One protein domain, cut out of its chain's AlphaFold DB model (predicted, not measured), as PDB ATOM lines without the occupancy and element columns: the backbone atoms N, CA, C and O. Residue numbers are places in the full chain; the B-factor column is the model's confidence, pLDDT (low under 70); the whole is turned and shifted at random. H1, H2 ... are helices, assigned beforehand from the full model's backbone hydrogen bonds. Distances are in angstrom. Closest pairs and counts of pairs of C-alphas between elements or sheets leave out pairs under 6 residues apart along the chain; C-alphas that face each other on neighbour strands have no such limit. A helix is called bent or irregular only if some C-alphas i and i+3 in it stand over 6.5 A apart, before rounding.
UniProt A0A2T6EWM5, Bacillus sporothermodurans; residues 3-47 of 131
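AT A GLANCE: This is residues 3 to 47 of the 131 residues of a protein of Bacillus sporothermodurans (UniProt A0A2T6EWM5). Three short helices and one wide loop make up this domain: H3, the longest by residues, packs on H1 at a steep angle and meets H2 at a corner after a tight link, while the loop, residues 11 to 28, sweeps from H1 to H2 along the long axis. The turn of the loop at residues 13 to 18 sticks out at one end, and residues 26 to 31, of which 29 to 31 belong to H2, stand free toward the other. The printed part has 45 residues, with three named helices in the order H1, H2, H3 and no named strand; the class is all helix. It is only just compact, close to loose, with a radius of gyration of the C-alphas of 10.9 A, and elongated, spanning 32 by 20 by 16 A.

IN THESE COORDINATES: H3 covers residues 38 to 46 and is 14.0 A long from first to last C-alpha. It begins at C-alpha 38 at (190.457, 168.646, 179.820) and ends at C-alpha 46 at (196.596, 157.328, 174.216). H3 is irregular: C-alphas 39 and 42 are 7.9 A apart. H1 covers residues 3 to 10, 10.7 A from first to last C-alpha, and begins at C-alpha 3 at (203.102, 171.596, 172.082). H2 covers residues 29 to 35, 10.2 A from first to last C-alpha.

HOW THE PARTS SIT: H3 touches H1, and their closest C-alphas, those of Leu 43 and Ala 8, are 5.0 A apart. The two run the same way at a steep tilt of 46 degrees. H3 and H2 touch only at the corner by their link, where the closest C-alphas, those of Ser 44 and Leu 35, are 5.8 A apart. Their lines are about perpendicular, at 84 degrees. H1 and H2 are apart, but only just, with their closest C-alphas at 8.3 A. In H1 and H2 every O i to N i+4 pair is within hydrogen-bond range; in H3 it is 2 of 5, beside 4 of 6 O i to N i+3 pairs.

THE WHOLE: The two C-alphas farthest apart are those of Gln 14 and Pro 29, 32.2 A. Without the stretches that stand free, the body has 33 residues and spans 25 by 16 by 16 A. The link from H1 to H2 is long, with 18 residues, and the link from H2 to H3 is tight, with 2 residues. The C-alphas of Phe 3 and Val 47, the first and last printed, are 15.9 A apart, and the printed part has no cut. The mean pLDDT of the printed part is 77.2, and the model's confidence is low, under 70, at residues 12 to 20.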
ATOM      1  N   PHE A   3     202.283 172.782 172.343       79.06
ATOM      2  CA  PHE A   3     203.102 171.596 172.082       79.06
ATOM      3  C   PHE A   3     202.418 170.247 172.386       79.06
ATOM      4  O   PHE A   3     202.484 169.323 171.584       79.06
ATOM      5  N   LEU A   4     201.725 170.111 173.525       78.06
ATOM      6  CA  LEU A   4     201.026 168.860 173.866       78.06
ATOM      7  C   LEU A   4     199.789 168.617 172.984       78.06
ATOM      8  O   LEU A   4     199.383 167.471 172.802       78.06
ATOM      9  N   GLN A   5     199.179 169.675 172.444       74.69
ATOM     10  CA  GLN A   5     198.090 169.544 171.475       74.69
ATOM     11  C   GLN A   5     198.632 169.130 170.107       74.69
ATOM     12  O   GLN A   5     198.076 168.220 169.497       74.69
ATOM     13  N   ASP A   6     199.758 169.699 169.682       79.00
ATOM     14  CA  ASP A   6     200.425 169.335 168.428       79.00
ATOM     15  C   ASP A   6     200.841 167.856 168.424       79.00
ATOM     16  O   ASP A   6     200.635 167.147 167.440       79.00
ATOM     17  N   ILE A   7     201.326 167.340 169.561       79.56
ATOM     18  CA  ILE A   7     201.604 165.905 169.724       79.56
ATOM     19  C   ILE A   7     200.339 165.065 169.508       79.56
ATOM     20  O   ILE A   7     200.403 164.027 168.853       79.56
ATOM     21  N   ALA A   8     199.182 165.491 170.025       75.06
ATOM     22  CA  ALA A   8     197.932 164.756 169.829       75.06
ATOM     23  C   ALA A   8     197.542 164.660 168.343       75.06
ATOM     24  O   ALA A   8     197.007 163.636 167.921       75.06
ATOM     25  N   ILE A   9     197.843 165.696 167.552       77.31
ATOM     26  CA  ILE A   9     197.620 165.715 166.100       77.31
ATOM     27  C   ILE A   9     198.547 164.716 165.400       77.31
ATOM     28  O   ILE A   9     198.091 163.974 164.534       77.31
ATOM     29  N   LEU A  10     199.817 164.628 165.809       74.94
ATOM     30  CA  LEU A  10     200.781 163.670 165.246       74.94
ATOM     31  C   LEU A  10     200.368 162.204 165.453       74.94
ATOM     32  O   LEU A  10     200.707 161.349 164.637       74.94
ATOM     33  N   PHE A  11     199.620 161.911 166.518       70.25
ATOM     34  CA  PHE A  11     199.057 160.582 166.753       70.25
ATOM     35  C   PHE A  11     197.864 160.247 165.850       70.25
ATOM     36  O   PHE A  11     197.559 159.068 165.687       70.25
ATOM     37  N   ASN A  12     197.199 161.242 165.256       69.00
ATOM     38  CA  ASN A  12     196.082 161.044 164.333       69.00
ATOM     39  C   ASN A  12     196.600 160.782 162.907       69.00
ATOM     40  O   ASN A  12     196.373 161.559 161.976       69.00
ATOM     41  N   PHE A  13     197.365 159.700 162.748       64.69
ATOM     42  CA  PHE A  13     197.968 159.309 161.478       64.69
ATOM     43  C   PHE A  13     197.137 158.209 160.803       64.69
ATOM     44  O   PHE A  13     196.785 157.217 161.436       64.69
ATOM     45  N   GLN A  14     196.806 158.390 159.518       57.81
ATOM     46  CA  GLN A  14     195.992 157.453 158.719       57.81
ATOM     47  C   GLN A  14     194.713 156.952 159.427       57.81
ATOM     48  O   GLN A  14     194.489 155.746 159.532       57.81
ATOM     49  N   MET A  15     193.859 157.863 159.915       63.12
ATOM     50  CA  MET A  15     192.612 157.507 160.623       63.12
ATOM     51  C   MET A  15     192.837 156.520 161.789       63.12
ATOM     52  O   MET A  15     192.100 155.550 161.926       63.12
ATOM     53  N   ASP A  16     193.885 156.732 162.594       59.50
ATOM     54  CA  ASP A  16     194.264 155.880 163.736       59.50
ATOM     55  C   ASP A  16     194.618 154.415 163.386       59.50
ATOM     56  O   ASP A  16     194.726 153.570 164.275       59.50
ATOM     57  N   SER A  17     194.845 154.099 162.104       59.97
ATOM     58  CA  SER A  17     195.083 152.719 161.641       59.97
ATOM     59  C   SER A  17     196.491 152.203 161.953       59.97
ATOM     60  O   SER A  17     196.721 150.994 161.979       59.97
ATOM     61  N   ILE A  18     197.451 153.108 162.159       60.88
ATOM     62  CA  ILE A  18     198.860 152.793 162.417       60.88
ATOM     63  C   ILE A  18     199.371 153.757 163.484       60.88
ATOM     64  O   ILE A  18     199.063 154.944 163.437       60.88
ATOM     65  N   ASN A  19     200.166 153.257 164.433       63.94
ATOM     66  CA  ASN A  19     200.831 154.080 165.442       63.94
ATOM     67  C   ASN A  19     202.279 154.354 164.981       63.94
ATOM     68  O   ASN A  19     203.131 153.476 165.131       63.94
ATOM     69  N   PRO A  20     202.570 155.503 164.339       68.44
ATOM     70  CA  PRO A  20     203.811 155.695 163.583       68.44
ATOM     71  C   PRO A  20     205.064 155.887 164.450       68.44
ATOM     72  O   PRO A  20     206.174 155.802 163.930       68.44
ATOM     73  N   PHE A  21     204.923 156.151 165.753       73.25
ATOM     74  CA  PHE A  21     206.057 156.337 166.659       73.25
ATOM     75  C   PHE A  21     205.711 155.980 168.109       73.25
ATOM     76  O   PHE A  21     204.553 155.977 168.524       73.25
ATOM     77  N   ILE A  22     206.751 155.709 168.900       80.12
ATOM     78  CA  ILE A  22     206.658 155.514 170.350       80.12
ATOM     79  C   ILE A  22     206.930 156.859 171.027       80.12
ATOM     80  O   ILE A  22     208.016 157.418 170.876       80.12
ATOM     81  N   LEU A  23     205.969 157.372 171.799       81.75
ATOM     82  CA  LEU A  23     206.166 158.557 172.635       81.75
ATOM     83  C   LEU A  23     206.509 158.143 174.067       81.75
ATOM     84  O   LEU A  23     205.678 157.568 174.770       81.75
ATOM     85  N   ILE A  24     207.704 158.514 174.521       86.88
ATOM     86  CA  ILE A  24     208.094 158.432 175.929       86.88
ATOM     87  C   ILE A  24     208.149 159.853 176.477       86.88
ATOM     88  O   ILE A  24     208.941 160.677 176.028       86.88
ATOM     89  N   MET A  25     207.292 160.139 177.453       85.81
ATOM     90  CA  MET A  25     207.285 161.409 178.172       85.81
ATOM     91  C   MET A  25     207.862 161.204 179.569       85.81
ATOM     92  O   MET A  25     207.328 160.420 180.350       85.81
ATOM     93  N   ALA A  26     208.921 161.942 179.890       89.50
ATOM     94  CA  ALA A  26     209.533 161.964 181.211       89.50
ATOM     95  C   ALA A  26     209.605 163.408 181.714       89.50
ATOM     96  O   ALA A  26     209.901 164.331 180.955       89.50
ATOM     97  N   GLY A  27     209.315 163.613 182.994       87.75
ATOM     98  CA  GLY A  27     209.314 164.943 183.585       87.75
ATOM     99  C   GLY A  27     208.880 164.940 185.043       87.75
ATOM    100  O   GLY A  27     208.697 163.893 185.659       87.75
ATOM    101  N   LEU A  28     208.718 166.143 185.590       87.06
ATOM    102  CA  LEU A  28     208.253 166.351 186.960       87.06
ATOM    103  C   LEU A  28     206.776 165.940 187.127       87.06
ATOM    104  O   LEU A  28     206.039 165.937 186.139       87.06
ATOM    105  N   PRO A  29     206.295 165.710 188.367       83.62
ATOM    106  CA  PRO A  29     204.893 165.362 188.640       83.62
ATOM    107  C   PRO A  29     203.870 166.322 188.008       83.62
ATOM    108  O   PRO A  29     202.786 165.911 187.602       83.62
ATOM    109  N   HIS A  30     204.245 167.589 187.820       85.44
ATOM    110  CA  HIS A  30     203.458 168.591 187.100       85.44
ATOM    111  C   HIS A  30     203.038 168.159 185.688       85.44
ATOM    112  O   HIS A  30     201.962 168.540 185.233       85.44
ATOM    113  N   LEU A  31     203.854 167.360 184.993       85.94
ATOM    114  CA  LEU A  31     203.532 166.844 183.665       85.94
ATOM    115  C   LEU A  31     202.303 165.927 183.710       85.94
ATOM    116  O   LEU A  31     201.408 166.059 182.878       85.94
ATOM    117  N   LYS A  32     202.215 165.058 184.724       83.31
ATOM    118  CA  LYS A  32     201.056 164.185 184.961       83.31
ATOM    119  C   LYS A  32     199.798 165.019 185.194       83.31
ATOM    120  O   LYS A  32     198.791 164.780 184.535       83.31
ATOM    121  N   THR A  33     199.877 166.034 186.056       84.75
ATOM    122  CA  THR A  33     198.752 166.942 186.330       84.75
ATOM    123  C   THR A  33     198.320 167.696 185.073       84.75
ATOM    124  O   THR A  33     197.130 167.757 184.770       84.75
ATOM    125  N   ARG A  34     199.267 168.206 184.276       83.81
ATOM    126  CA  ARG A  34     198.951 168.869 183.002       83.81
ATOM    127  C   ARG A  34     198.253 167.926 182.026       83.81
ATOM    128  O   ARG A  34     197.221 168.291 181.480       83.81
ATOM    129  N   LEU A  35     198.729 166.691 181.870       82.81
ATOM    130  CA  LEU A  35     198.095 165.699 180.991       82.81
ATOM    131  C   LEU A  35     196.662 165.331 181.415       82.81
ATOM    132  O   LEU A  35     195.880 164.871 180.585       82.81
ATOM    133  N   THR A  36     196.291 165.526 182.686       81.00
ATOM    134  CA  THR A  36     194.911 165.301 183.156       81.00
ATOM    135  C   THR A  36     193.948 166.453 182.862       81.00
ATOM    136  O   THR A  36     192.742 166.279 183.020       81.00
ATOM    137  N   LEU A  37     194.440 167.608 182.402       84.94
ATOM    138  CA  LEU A  37     193.589 168.744 182.055       84.94
ATOM    139  C   LEU A  37     192.713 168.425 180.836       84.94
ATOM    140  O   LEU A  37     193.138 167.760 179.889       84.94
ATOM    141  N   THR A  38     191.486 168.952 180.830       76.75
ATOM    142  CA  THR A  38     190.457 168.646 179.820       76.75
ATOM    143  C   THR A  38     190.924 168.894 178.382       76.75
ATOM    144  O   THR A  38     190.583 168.129 177.484       76.75
ATOM    145  N   HIS A  39     191.757 169.912 178.157       81.12
ATOM    146  CA  HIS A  39     192.287 170.268 176.836       81.12
ATOM    147  C   HIS A  39     193.402 169.332 176.324       81.12
ATOM    148  O   HIS A  39     193.788 169.435 175.161       81.12
ATOM    149  N   HIS A  40     193.897 168.403 177.152       80.94
ATOM    150  CA  HIS A  40     194.881 167.372 176.786       80.94
ATOM    151  C   HIS A  40     194.299 165.946 176.803       80.94
ATOM    152  O   HIS A  40     195.031 164.966 176.648       80.94
ATOM    153  N   ARG A  41     192.972 165.813 176.946       78.38
ATOM    154  CA  ARG A  41     192.267 164.523 177.011       78.38
ATOM    155  C   ARG A  41     192.537 163.579 175.821       78.38
ATOM    156  O   ARG A  41     192.742 162.397 176.086       78.38
ATOM    157  N   PRO A  42     192.613 164.050 174.556       77.94
ATOM    158  CA  PRO A  42     192.909 163.171 173.420       77.94
ATOM    159  C   PRO A  42     194.283 162.499 173.521       77.94
ATOM    160  O   PRO A  42     194.423 161.317 173.216       77.94
ATOM    161  N   LEU A  43     195.292 163.234 174.001       79.06
ATOM    162  CA  LEU A  43     196.631 162.692 174.215       79.06
ATOM    163  C   LEU A  43     196.655 161.754 175.427       79.06
ATOM    164  O   LEU A  43     197.233 160.673 175.364       79.06
ATOM    165  N   SER A  44     196.009 162.137 176.531       80.25
ATOM    166  CA  SER A  44     196.077 161.374 177.781       80.25
ATOM    167  C   SER A  44     195.360 160.024 177.734       80.25
ATOM    168  O   SER A  44     195.744 159.130 178.489       80.25
ATOM    169  N   GLN A  45     194.382 159.858 176.834       78.25
ATOM    170  CA  GLN A  45     193.741 158.574 176.522       78.25
ATOM    171  C   GLN A  45     194.652 157.616 175.740       78.25
ATOM    172  O   GLN A  45     194.477 156.406 175.839       78.25
ATOM    173  N   ARG A  46     195.635 158.134 174.991       78.25
ATOM    174  CA  ARG A  46     196.596 157.328 174.216       78.25
ATOM    175  C   ARG A  46     197.829 156.916 175.026       78.25
ATOM    176  O   ARG A  46     198.626 156.103 174.569       78.25
ATOM    177  N   VAL A  47     197.995 157.449 176.238       79.94
ATOM    178  CA  VAL A  47     199.081 157.066 177.151       79.94
ATOM    179  C   VAL A  47     198.740 155.733 177.817       79.94
ATOM    180  O   VAL A  47     197.952 155.688 178.760       79.94
TER     181      VAL A  47